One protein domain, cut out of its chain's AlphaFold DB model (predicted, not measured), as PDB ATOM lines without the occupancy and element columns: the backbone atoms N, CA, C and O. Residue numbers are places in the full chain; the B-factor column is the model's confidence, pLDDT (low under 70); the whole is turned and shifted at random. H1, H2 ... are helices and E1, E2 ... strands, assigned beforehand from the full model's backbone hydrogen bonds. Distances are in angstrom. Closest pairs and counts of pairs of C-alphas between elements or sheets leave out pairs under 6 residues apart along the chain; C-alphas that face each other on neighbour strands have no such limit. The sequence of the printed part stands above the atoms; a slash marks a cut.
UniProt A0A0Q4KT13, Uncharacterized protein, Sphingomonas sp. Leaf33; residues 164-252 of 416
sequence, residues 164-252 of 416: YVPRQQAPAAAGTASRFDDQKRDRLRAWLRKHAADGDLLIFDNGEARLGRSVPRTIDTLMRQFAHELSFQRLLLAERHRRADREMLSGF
ATOM      1  N   TYR A 164      39.929   3.659  -1.147       85.81
ATOM      2  CA  TYR A 164      39.153   2.451  -0.912       85.81
ATOM      3  C   TYR A 164      39.472   1.413  -1.993       85.81
ATOM      4  O   TYR A 164      39.103   1.597  -3.155       85.81
ATOM      5  N   VAL A 165      40.124   0.315  -1.606       84.25
ATOM      6  CA  VAL A 165      40.464  -0.787  -2.511       84.25
ATOM      7  C   VAL A 165      39.383  -1.873  -2.436       84.25
ATOM      8  O   VAL A 165      39.224  -2.527  -1.398       84.25
ATOM      9  N   PRO A 166      38.600  -2.088  -3.516       80.56
ATOM     10  CA  PRO A 166      37.476  -3.016  -3.478       80.56
ATOM     11  C   PRO A 166      37.924  -4.479  -3.565       80.56
ATOM     12  O   PRO A 166      38.818  -4.820  -4.334       80.56
ATOM     13  N   ARG A 167      37.222  -5.388  -2.873       75.62
ATOM     14  CA  ARG A 167      37.589  -6.823  -2.793       75.62
ATOM     15  C   ARG A 167      37.520  -7.610  -4.112       75.62
ATOM     16  O   ARG A 167      37.893  -8.779  -4.135       75.62
ATOM     17  N   GLN A 168      37.007  -7.015  -5.190       67.25
ATOM     18  CA  GLN A 168      36.925  -7.624  -6.524       67.25
ATOM     19  C   GLN A 168      37.026  -6.548  -7.608       67.25
ATOM     20  O   GLN A 168      36.299  -5.551  -7.536       67.25
ATOM     21  N   GLN A 169      37.827  -6.788  -8.650       56.84
ATOM     22  CA  GLN A 169      37.937  -5.944  -9.850       56.84
ATOM     23  C   GLN A 169      36.732  -6.109 -10.803       56.84
ATOM     24  O   GLN A 169      36.877  -6.336 -11.998       56.84
ATOM     25  N   ALA A 170      35.513  -5.984 -10.273       57.06
ATOM     26  CA  ALA A 170      34.362  -5.640 -11.101       57.06
ATOM     27  C   ALA A 170      34.499  -4.168 -11.544       57.06
ATOM     28  O   ALA A 170      34.871  -3.341 -10.700       57.06
ATOM     29  N   PRO A 171      34.203  -3.823 -12.814       54.91
ATOM     30  CA  PRO A 171      34.302  -2.449 -13.294       54.91
ATOM     31  C   PRO A 171      33.416  -1.524 -12.456       54.91
ATOM     32  O   PRO A 171      32.300  -1.884 -12.071       54.91
ATOM     33  N   ALA A 172      33.917  -0.323 -12.166       54.59
ATOM     34  CA  ALA A 172      33.148   0.692 -11.463       54.59
ATOM     35  C   ALA A 172      32.017   1.188 -12.377       54.59
ATOM     36  O   ALA A 172      32.228   2.041 -13.236       54.59
ATOM     37  N   ALA A 173      30.816   0.631 -12.204       54.09
ATOM     38  CA  ALA A 173      29.621   1.132 -12.868       54.09
ATOM     39  C   ALA A 173      29.440   2.612 -12.500       54.09
ATOM     40  O   ALA A 173      29.291   2.937 -11.320       54.09
ATOM     41  N   ALA A 174      29.490   3.495 -13.501       53.16
ATOM     42  CA  ALA A 174      29.373   4.936 -13.307       53.16
ATOM     43  C   ALA A 174      28.011   5.254 -12.674       53.16
ATOM     44  O   ALA A 174      26.968   5.152 -13.319       53.16
ATOM     45  N   GLY A 175      28.024   5.563 -11.375       58.88
ATOM     46  CA  GLY A 175      26.821   5.611 -10.553       58.88
ATOM     47  C   GLY A 175      25.920   6.784 -10.916       58.88
ATOM     48  O   GLY A 175      26.110   7.886 -10.408       58.88
ATOM     49  N   THR A 176      24.910   6.542 -11.752       62.88
ATOM     50  CA  THR A 176      23.823   7.502 -11.974       62.88
ATOM     51  C   THR A 176      23.142   7.800 -10.638       62.88
ATOM     52  O   THR A 176      22.725   6.872  -9.939       62.88
ATOM     53  N   ALA A 177      23.044   9.083 -10.280       69.06
ATOM     54  CA  ALA A 177      22.486   9.512  -9.000       69.06
ATOM     55  C   ALA A 177      21.069   8.950  -8.798       69.06
ATOM     56  O   ALA A 177      20.191   9.092  -9.652       69.06
ATOM     57  N   SER A 178      20.851   8.292  -7.664       81.31
ATOM     58  CA  SER A 178      19.617   7.580  -7.353       81.31
ATOM     59  C   SER A 178      18.839   8.296  -6.257       81.31
ATOM     60  O   SER A 178      19.403   8.689  -5.239       81.31
ATOM     61  N   ARG A 179      17.507   8.353  -6.389       85.75
ATOM     62  CA  ARG A 179      16.589   8.913  -5.371       85.75
ATOM     63  C   ARG A 179      16.659   8.244  -3.985       85.75
ATOM     64  O   ARG A 179      15.983   8.683  -3.064       85.75
ATOM     65  N   PHE A 180      17.418   7.156  -3.856       85.81
ATOM     66  CA  PHE A 180      17.645   6.417  -2.614       85.81
ATOM     67  C   PHE A 180      19.076   6.573  -2.067       85.81
ATOM     68  O   PHE A 180      19.409   5.933  -1.071       85.81
ATOM     69  N   ASP A 181      19.941   7.378  -2.697       84.69
ATOM     70  CA  ASP A 181      21.352   7.478  -2.302       84.69
ATOM     71  C   ASP A 181      21.538   7.993  -0.868       84.69
ATOM     72  O   ASP A 181      22.445   7.531  -0.184       84.69
ATOM     73  N   ASP A 182      20.646   8.826  -0.333       83.00
ATOM     74  CA  ASP A 182      20.745   9.258   1.070       83.00
ATOM     75  C   ASP A 182      20.428   8.125   2.058       83.00
ATOM     76  O   ASP A 182      21.167   7.921   3.021       83.00
ATOM     77  N   GLN A 183      19.439   7.274   1.758       86.44
ATOM     78  CA  GLN A 183      19.183   6.052   2.535       86.44
ATOM     79  C   GLN A 183      20.369   5.074   2.460       86.44
ATOM     80  O   GLN A 183      20.688   4.389   3.436       86.44
ATOM     81  N   LYS A 184      21.057   5.016   1.311       88.12
ATOM     82  CA  LYS A 184      22.295   4.244   1.148       88.12
ATOM     83  C   LYS A 184      23.449   4.824   1.979       88.12
ATOM     84  O   LYS A 184      24.143   4.055   2.649       88.12
ATOM     85  N   ARG A 185      23.641   6.150   1.966       86.38
ATOM     86  CA  ARG A 185      24.640   6.866   2.781       86.38
ATOM     87  C   ARG A 185      24.387   6.635   4.267       86.38
ATOM     88  O   ARG A 185      25.309   6.265   4.989       86.38
ATOM     89  N   ASP A 186      23.147   6.773   4.723       84.44
ATOM     90  CA  ASP A 186      22.774   6.542   6.120       84.44
ATOM     91  C   ASP A 186      23.005   5.084   6.534       84.44
ATOM     92  O   ASP A 186      23.570   4.833   7.601       84.44
ATOM     93  N   ARG A 187      22.686   4.116   5.663       89.06
ATOM     94  CA  ARG A 187      22.999   2.695   5.880       89.06
ATOM     95  C   ARG A 187      24.505   2.435   5.994       89.06
ATOM     96  O   ARG A 187      24.914   1.690   6.884       89.06
ATOM     97  N   LEU A 188      25.329   3.046   5.137       89.75
ATOM     98  CA  LEU A 188      26.789   2.941   5.227       89.75
ATOM     99  C   LEU A 188      27.315   3.591   6.516       89.75
ATOM    100  O   LEU A 188      28.138   3.000   7.212       89.75
ATOM    101  N   ARG A 189      26.800   4.773   6.876       88.75
ATOM    102  CA  ARG A 189      27.199   5.519   8.078       88.75
ATOM    103  C   ARG A 189      26.832   4.771   9.359       88.75
ATOM    104  O   ARG A 189      27.636   4.733  10.284       88.75
ATOM    105  N   ALA A 190      25.652   4.154   9.405       87.25
ATOM    106  CA  ALA A 190      25.217   3.308  10.512       87.25
ATOM    107  C   ALA A 190      26.069   2.035  10.633       87.25
ATOM    108  O   ALA A 190      26.448   1.665  11.744       87.25
ATOM    109  N   TRP A 191      26.423   1.396   9.509       92.50
ATOM    110  CA  TRP A 191      27.308   0.229   9.524       92.50
ATOM    111  C   TRP A 191      28.717   0.592  10.014       92.50
ATOM    112  O   TRP A 191      29.200  -0.028  10.959       92.50
ATOM    113  N   LEU A 192      29.338   1.640   9.458       89.00
ATOM    114  CA  LEU A 192      30.666   2.103   9.878       89.00
ATOM    115  C   LEU A 192      30.690   2.505  11.359       89.00
ATOM    116  O   LEU A 192      31.558   2.051  12.092       89.00
ATOM    117  N   ARG A 193      29.703   3.270  11.847       85.94
ATOM    118  CA  ARG A 193      29.620   3.644  13.275       85.94
ATOM    119  C   ARG A 193      29.510   2.445  14.226       85.94
ATOM    120  O   ARG A 193      29.876   2.585  15.388       85.94
ATOM    121  N   LYS A 194      29.009   1.297  13.754       86.38
ATOM    122  CA  LYS A 194      28.894   0.063  14.543       86.38
ATOM    123  C   LYS A 194      30.113  -0.861  14.411       86.38
ATOM    124  O   LYS A 194      30.438  -1.536  15.378       86.38
ATOM    125  N   HIS A 195      30.756  -0.896  13.241       85.75
ATOM    126  CA  HIS A 195      31.715  -1.945  12.860       85.75
ATOM    127  C   HIS A 195      33.106  -1.452  12.434       85.75
ATOM    128  O   HIS A 195      33.993  -2.266  12.200       85.75
ATOM    129  N   ALA A 196      33.354  -0.141  12.343       80.44
ATOM    130  CA  ALA A 196      34.678   0.373  11.974       80.44
ATOM    131  C   ALA A 196      35.753   0.106  13.048       80.44
ATOM    132  O   ALA A 196      36.936   0.075  12.720       80.44
ATOM    133  N   ALA A 197      35.362  -0.152  14.302       80.06
ATOM    134  CA  ALA A 197      36.279  -0.576  15.363       80.06
ATOM    135  C   ALA A 197      36.748  -2.042  15.217       80.06
ATOM    136  O   ALA A 197      37.766  -2.414  15.802       80.06
ATOM    137  N   ASP A 198      36.043  -2.864  14.431       84.50
ATOM    138  CA  ASP A 198      36.348  -4.286  14.258       84.50
ATOM    139  C   ASP A 198      37.492  -4.459  13.237       84.50
ATOM    140  O   ASP A 198      37.331  -4.196  12.038       84.50
ATOM    141  N   GLY A 199      38.662  -4.911  13.705       79.94
ATOM    142  CA  GLY A 199      39.856  -5.117  12.870       79.94
ATOM    143  C   GLY A 199      39.622  -6.075  11.698       79.94
ATOM    144  O   GLY A 199      40.029  -5.792  10.575       79.94
ATOM    145  N   ASP A 200      38.867  -7.147  11.940       82.19
ATOM    146  CA  ASP A 200      38.538  -8.173  10.942       82.19
ATOM    147  C   ASP A 200      37.509  -7.721   9.893       82.19
ATOM    148  O   ASP A 200      37.284  -8.429   8.909       82.19
ATOM    149  N   LEU A 201      36.844  -6.574  10.094       86.62
ATOM    150  CA  LEU A 201      35.824  -6.050   9.177       86.62
ATOM    151  C   LEU A 201      36.338  -4.860   8.365       86.62
ATOM    152  O   LEU A 201      36.059  -4.776   7.167       86.62
ATOM    153  N   LEU A 202      37.106  -3.967   8.985       88.81
ATOM    154  CA  LEU A 202      37.722  -2.817   8.328       88.81
ATOM    155  C   LEU A 202      39.230  -2.834   8.582       88.81
ATOM    156  O   LEU A 202      39.672  -2.773   9.728       88.81
ATOM    157  N   ILE A 203      40.007  -2.906   7.506       86.25
ATOM    158  CA  ILE A 203      41.468  -2.993   7.510       86.25
ATOM    159  C   ILE A 203      42.011  -1.707   6.882       86.25
ATOM    160  O   ILE A 203      41.539  -1.286   5.823       86.25
ATOM    161  N   PHE A 204      43.003  -1.095   7.523       85.75
ATOM    162  CA  PHE A 204      43.748   0.042   6.986       85.75
ATOM    163  C   PHE A 204      45.189  -0.394   6.736       85.75
ATOM    164  O   PHE A 204      45.792  -1.017   7.605       85.75
ATOM    165  N   ASP A 205      45.722  -0.084   5.559       79.75
ATOM    166  CA  ASP A 205      47.042  -0.539   5.113       79.75
ATOM    167  C   ASP A 205      47.624   0.509   4.157       79.75
ATOM    168  O   ASP A 205      46.975   0.852   3.178       79.75
ATOM    169  N   ASN A 206      48.799   1.073   4.462       72.81
ATOM    170  CA  ASN A 206      49.545   2.002   3.593       72.81
ATOM    171  C   ASN A 206      48.740   3.162   2.941       72.81
ATOM    172  O   ASN A 206      49.054   3.614   1.844       72.81
ATOM    173  N   GLY A 207      47.715   3.682   3.629       75.12
ATOM    174  CA  GLY A 207      46.846   4.755   3.113       75.12
ATOM    175  C   GLY A 207      45.624   4.264   2.326       75.12
ATOM    176  O   GLY A 207      44.817   5.066   1.864       75.12
ATOM    177  N   GLU A 208      45.433   2.954   2.219       84.75
ATOM    178  CA  GLU A 208      44.225   2.331   1.695       84.75
ATOM    179  C   GLU A 208      43.232   1.964   2.808       84.75
ATOM    180  O   GLU A 208      43.594   1.725   3.965       84.75
ATOM    181  N   ALA A 209      41.958   1.844   2.428       86.31
ATOM    182  CA  ALA A 209      40.921   1.198   3.227       86.31
ATOM    183  C   ALA A 209      40.431  -0.069   2.510       86.31
ATOM    184  O   ALA A 209      40.014  -0.016   1.351       86.31
ATOM    185  N   ARG A 210      40.443  -1.209   3.205       87.62
ATOM    186  CA  ARG A 210      40.028  -2.526   2.697       87.62
ATOM    187  C   ARG A 210      38.966  -3.129   3.619       87.62
ATOM    188  O   ARG A 210      39.003  -2.947   4.832       87.62
ATOM    189  N   LEU A 211      38.006  -3.862   3.055       89.00
ATOM    190  CA  LEU A 211      37.026  -4.620   3.847       89.00
ATOM    191  C   LEU A 211      37.522  -6.052   4.076       89.00
ATOM    192  O   LEU A 211      38.066  -6.673   3.162       89.00
ATOM    193  N   GLY A 212      37.277  -6.599   5.264       83.75
ATOM    194  CA  GLY A 212      37.560  -7.999   5.579       83.75
ATOM    195  C   GLY A 212      36.625  -8.981   4.863       83.75
ATOM    196  O   GLY A 212      35.588  -8.605   4.310       83.75
ATOM    197  N   ARG A 213      36.976 -10.274   4.841       82.31
ATOM    198  CA  ARG A 213      36.261 -11.290   4.031       82.31
ATOM    199  C   ARG A 213      34.801 -11.508   4.456       82.31
ATOM    200  O   ARG A 213      33.965 -11.777   3.601       82.31
ATOM    201  N   SER A 214      34.491 -11.342   5.739       82.69
ATOM    202  CA  SER A 214      33.162 -11.525   6.344       82.69
ATOM    203  C   SER A 214      32.170 -10.381   6.077       82.69
ATOM    204  O   SER A 214      30.969 -10.555   6.277       82.69
ATOM    205  N   VAL A 215      32.625  -9.213   5.606       86.00
ATOM    206  CA  VAL A 215      31.744  -8.051   5.392       86.00
ATOM    207  C   VAL A 215      30.772  -8.284   4.220       86.00
ATOM    208  O   VAL A 215      31.232  -8.606   3.119       86.00
ATOM    209  N   PRO A 216      29.450  -8.055   4.369       86.19
ATOM    210  CA  PRO A 216      28.481  -8.250   3.288       86.19
ATOM    211  C   PRO A 216      28.821  -7.497   1.993       86.19
ATOM    212  O   PRO A 216      29.276  -6.352   2.023       86.19
ATOM    213  N   ARG A 217      28.540  -8.110   0.831       84.44
ATOM    214  CA  ARG A 217      28.795  -7.503  -0.495       84.44
ATOM    215  C   ARG A 217      28.102  -6.149  -0.685       84.44
ATOM    216  O   ARG A 217      28.639  -5.290  -1.368       84.44
ATOM    217  N   THR A 218      26.956  -5.928  -0.043       87.56
ATOM    218  CA  THR A 218      26.242  -4.642  -0.079       87.56
ATOM    219  C   THR A 218      27.063  -3.493   0.507       87.56
ATOM    220  O   THR A 218      27.012  -2.392  -0.030       87.56
ATOM    221  N   ILE A 219      27.863  -3.733   1.550       89.19
ATOM    222  CA  ILE A 219      28.773  -2.722   2.108       89.19
ATOM    223  C   ILE A 219      29.956  -2.471   1.160       89.19
ATOM    224  O   ILE A 219      30.382  -1.330   1.026       89.19
ATOM    225  N   ASP A 220      30.423  -3.492   0.428       86.06
ATOM    226  CA  ASP A 220      31.416  -3.333  -0.650       86.06
ATOM    227  C   ASP A 220      30.912  -2.357  -1.723       86.06
ATOM    228  O   ASP A 220      31.586  -1.390  -2.059       86.06
ATOM    229  N   THR A 221      29.683  -2.562  -2.210       85.62
ATOM    230  CA  THR A 221      29.047  -1.680  -3.199       85.62
ATOM    231  C   THR A 221      28.878  -0.254  -2.673       85.62
ATOM    232  O   THR A 221      29.122   0.699  -3.409       85.62
ATOM    233  N   LEU A 222      28.503  -0.090  -1.401       88.81
ATOM    234  CA  LEU A 222      28.357   1.226  -0.776       88.81
ATOM    235  C   LEU A 222      29.704   1.937  -0.582       88.81
ATOM    236  O   LEU A 222      29.789   3.134  -0.837       88.81
ATOM    237  N   MET A 223      30.762   1.217  -0.204       88.19
ATOM    238  CA  MET A 223      32.115   1.776  -0.126       88.19
ATOM    239  C   MET A 223      32.629   2.178  -1.517       88.19
ATOM    240  O   MET A 223      33.127   3.289  -1.669       88.19
ATOM    241  N   ARG A 224      32.408   1.365  -2.565       86.44
ATOM    242  CA  ARG A 224      32.697   1.769  -3.961       86.44
ATOM    243  C   ARG A 224      31.967   3.059  -4.347       86.44
ATOM    244  O   ARG A 224      32.576   3.934  -4.952       86.44
ATOM    245  N   GLN A 225      30.677   3.174  -4.010       84.81
ATOM    246  CA  GLN A 225      29.855   4.323  -4.402       84.81
ATOM    247  C   GLN A 225      30.191   5.599  -3.604       84.81
ATOM    248  O   GLN A 225      30.152   6.678  -4.186       84.81
ATOM    249  N   PHE A 226      30.527   5.501  -2.310       86.81
ATOM    250  CA  PHE A 226      30.559   6.666  -1.409       86.81
ATOM    251  C   PHE A 226      31.835   6.860  -0.574       86.81
ATOM    252  O   PHE A 226      31.977   7.916   0.037       86.81
ATOM    253  N   ALA A 227      32.788   5.918  -0.522       83.94
ATOM    254  CA  ALA A 227      33.962   6.068   0.358       83.94
ATOM    255  C   ALA A 227      34.857   7.268  -0.004       83.94
ATOM    256  O   ALA A 227      35.605   7.741   0.845       83.94
ATOM    257  N   HIS A 228      34.771   7.781  -1.235       79.81
ATOM    258  CA  HIS A 228      35.467   8.993  -1.672       79.81
ATOM    259  C   HIS A 228      34.765  10.301  -1.244       79.81
ATOM    260  O   HIS A 228      35.370  11.367  -1.332       79.81
ATOM    261  N   GLU A 229      33.510  10.263  -0.775       82.19
ATOM    262  CA  GLU A 229      32.843  11.466  -0.268       82.19
ATOM    263  C   GLU A 229      33.503  11.936   1.035       82.19
ATOM    264  O   GLU A 229      33.774  11.144   1.943       82.19
ATOM    265  N   LEU A 230      33.651  13.255   1.185       75.50
ATOM    266  CA  LEU A 230      34.260  13.895   2.358       75.50
ATOM    267  C   LEU A 230      33.642  13.444   3.698       75.50
ATOM    268  O   LEU A 230      34.334  13.403   4.716       75.50
ATOM    269  N   SER A 231      32.351  13.087   3.712       76.44
ATOM    270  CA  SER A 231      31.661  12.620   4.923       76.44
ATOM    271  C   SER A 231      32.107  11.224   5.383       76.44
ATOM    272  O   SER A 231      32.159  10.978   6.588       76.44
ATOM    273  N   PHE A 232      32.493  10.340   4.455       81.19
ATOM    274  CA  PHE A 232      33.008   9.003   4.765       81.19
ATOM    275  C   PHE A 232      34.526   9.003   4.928       81.19
ATOM    276  O   PHE A 232      35.015   8.375   5.862       81.19
ATOM    277  N   GLN A 233      35.256   9.789   4.130       83.00
ATOM    278  CA  GLN A 233      36.694  10.021   4.320       83.00
ATOM    279  C   GLN A 233      37.020  10.465   5.753       83.00
ATOM    280  O   GLN A 233      37.875   9.867   6.400       83.00
ATOM    281  N   ARG A 234      36.269  11.432   6.305       77.25
ATOM    282  CA  ARG A 234      36.425  11.873   7.704       77.25
ATOM    283  C   ARG A 234      36.212  10.749   8.725       77.25
ATOM    284  O   ARG A 234      36.942  10.692   9.706       77.25
ATOM    285  N   LEU A 235      35.242   9.857   8.507       80.44
ATOM    286  CA  LEU A 235      34.962   8.733   9.413       80.44
ATOM    287  C   LEU A 235      36.048   7.649   9.339       80.44
ATOM    288  O   LEU A 235      36.464   7.129  10.370       80.44
ATOM    289  N   LEU A 236      36.522   7.333   8.132       85.19
ATOM    290  CA  LEU A 236      37.585   6.353   7.905       85.19
ATOM    291  C   LEU A 236      38.928   6.851   8.465       85.19
ATOM    292  O   LEU A 236      39.615   6.100   9.154       85.19
ATOM    293  N   LEU A 237      39.268   8.126   8.247       81.94
ATOM    294  CA  LEU A 237      40.470   8.746   8.810       81.94
ATOM    295  C   LEU A 237      40.422   8.839  10.337       81.94
ATOM    296  O   LEU A 237      41.410   8.503  10.984       81.94
ATOM    297  N   ALA A 238      39.288   9.238  10.922       79.62
ATOM    298  CA  ALA A 238      39.144   9.303  12.376       79.62
ATOM    299  C   ALA A 238      39.398   7.939  13.042       79.62
ATOM    300  O   ALA A 238      40.107   7.874  14.043       79.62
ATOM    301  N   GLU A 239      38.888   6.843  12.469       82.69
ATOM    302  CA  GLU A 239      39.131   5.501  13.009       82.69
ATOM    303  C   GLU A 239      40.554   4.984  12.701       82.69
ATOM    304  O   GLU A 239      41.145   4.335  13.561       82.69
ATOM    305  N   ARG A 240      41.166   5.334  11.552       81.31
ATOM    306  CA  ARG A 240      42.602   5.074  11.287       81.31
ATOM    307  C   ARG A 240      43.488   5.722  12.356       81.31
ATOM    308  O   ARG A 240      44.338   5.041  12.921       81.31
ATOM    309  N   HIS A 241      43.279   7.008  12.651       76.94
ATOM    310  CA  HIS A 241      44.030   7.714  13.697       76.94
ATOM    311  C   HIS A 241      43.798   7.079  15.069       76.94
ATOM    312  O   HIS A 241      44.758   6.716  15.737       76.94
ATOM    313  N   ARG A 242      42.540   6.821  15.437       76.75
ATOM    314  CA  ARG A 242      42.176   6.176  16.707       76.75
ATOM    315  C   ARG A 242      42.829   4.803  16.907       76.75
ATOM    316  O   ARG A 242      43.150   4.446  18.040       76.75
ATOM    317  N   ARG A 243      43.010   4.021  15.836       75.94
ATOM    318  CA  ARG A 243      43.745   2.747  15.883       75.94
ATOM    319  C   ARG A 243      45.244   2.960  16.060       75.94
ATOM    320  O   ARG A 243      45.802   2.346  16.959       75.94
ATOM    321  N   ALA A 244      45.858   3.875  15.310       74.19
ATOM    322  CA  ALA A 244      47.269   4.225  15.486       74.19
ATOM    323  C   ALA A 244      47.563   4.746  16.910       74.19
ATOM    324  O   ALA A 244      48.509   4.291  17.549       74.19
ATOM    325  N   ASP A 245      46.707   5.618  17.453       70.69
ATOM    326  CA  ASP A 245      46.790   6.100  18.837       70.69
ATOM    327  C   ASP A 245      46.684   4.934  19.837       70.69
ATOM    328  O   ASP A 245      47.446   4.858  20.801       70.69
ATOM    329  N   ARG A 246      45.763   3.989  19.601       71.69
ATOM    330  CA  ARG A 246      45.586   2.796  20.443       71.69
ATOM    331  C   ARG A 246      46.781   1.848  20.366       71.69
ATOM    332  O   ARG A 246      47.166   1.309  21.398       71.69
ATOM    333  N   GLU A 247      47.357   1.646  19.187       70.25
ATOM    334  CA  GLU A 247      48.548   0.820  18.973       70.25
ATOM    335  C   GLU A 247      49.751   1.429  19.707       70.25
ATOM    336  O   GLU A 247      50.352   0.755  20.545       70.25
ATOM    337  N   MET A 248      50.000   2.732  19.521       61.47
ATOM    338  CA  MET A 248      51.035   3.499  20.230       61.47
ATOM    339  C   MET A 248      50.868   3.455  21.759       61.47
ATOM    340  O   MET A 248      51.850   3.281  22.477       61.47
ATOM    341  N   LEU A 249      49.635   3.557  22.270       57.22
ATOM    342  CA  LEU A 249      49.339   3.437  23.705       57.22
ATOM    343  C   LEU A 249      49.417   1.988  24.224       57.22
ATOM    344  O   LEU A 249      49.647   1.780  25.414       57.22
ATOM    345  N   SER A 250      49.237   0.984  23.360       53.62
ATOM    346  CA  SER A 250      49.343  -0.439  23.723       53.62
ATOM    347  C   SER A 250      50.775  -0.981  23.702       53.62
ATOM    348  O   SER A 250      51.043  -2.001  24.334       53.62
ATOM    349  N   GLY A 251      51.709  -0.280  23.047       45.66
ATOM    350  CA  GLY A 251      53.122  -0.660  22.926       45.66
ATOM    351  C   GLY A 251      53.930  -0.667  24.233       45.66
ATOM    352  O   GLY A 251      55.137  -0.879  24.192       45.66
ATOM    353  N   PHE A 252      53.289  -0.449  25.388       42.62
ATOM    354  CA  PHE A 252      53.911  -0.456  26.717       42.62
ATOM    355  C   PHE A 252      53.528  -1.686  27.570       42.62
ATOM    356  O   PHE A 252      53.470  -1.619  28.797       42.62
TER     357      PHE A 252
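This is residues 164 to 252 of the 416 residues of an uncharacterized protein of Sphingomonas sp. Leaf33 (UniProt A0A0Q4KT13). Two helices, H1 and H3, run the same way with their lines nearly parallel, set off sideways from each other and shifted lengthwise, with H3 reaching farther along; H2 crosses H1 steeply, and H3 passes with its residues 233 to 243 over the small hairpin of E1 and E2. The last part of H3 and the tail after it, residues 244 to 252, stick out from a compact body, while residues 164 to 180 form a long stretch with no named element before H1. The printed part has 89 residues, with three named helices and two named strands in the order H1, E1, E2, H2, H3; the sheet, E1 - E2, is antiparallel, and the class is mostly helix. The whole is compact, with a radius of gyration of the C-alphas of 13.8 A, and only just elongated, spanning 49 by 25 by 21 A.

After residues 164 to 180, H1 takes residues 181 to 195, 20.6 A from its first C-alpha at (21.352, 7.478, -2.302) to its last. E1 is residues 202 to 205, 10.1 A long, and E2 is residues 208 to 211, 10.2 A long. H2 is residues 217 to 226, 14.3 A long, with C-alpha 217 at (28.795, -7.503, -0.495). H3 is residues 230 to 250, 29.8 A long, and ends with C-alpha 250 at (49.343, -0.439, 23.723).

H1 touches H2 with residues 184 to 188 alone, at a steep tilt of 65 degrees, opposite ways; their closest C-alphas, of Leu 188 and Leu 222, are 6.4 A apart. H1 and H3 are close but not clearly touching, at a shallow tilt of 6 degrees, the same way, with the C-alphas of Arg 189 and Phe 232 closest at 7.5 A. E1 and E2 form a hairpin, antiparallel at 150 degrees, with N 203 and O 210 at 2.9 A and N 210 and O 203 at 2.8 A, within hydrogen-bond range. The closest C-alphas of E1 and H3, those of Phe 204 and Arg 240, are 6.7 A apart. H1 and E2 are apart, and so are E1 and H2. In H1 and H2 every O i to N i+4 pair is within hydrogen-bond range; in H3 it is 16 of 17.

The C-alphas farthest apart, of Arg 179 and Phe 252, are 50.1 A apart. The printed part has no cut. No link between named elements is long. The mean pLDDT of the printed part is 78.7; residues 168 to 177 and 248 to 252 are under 70.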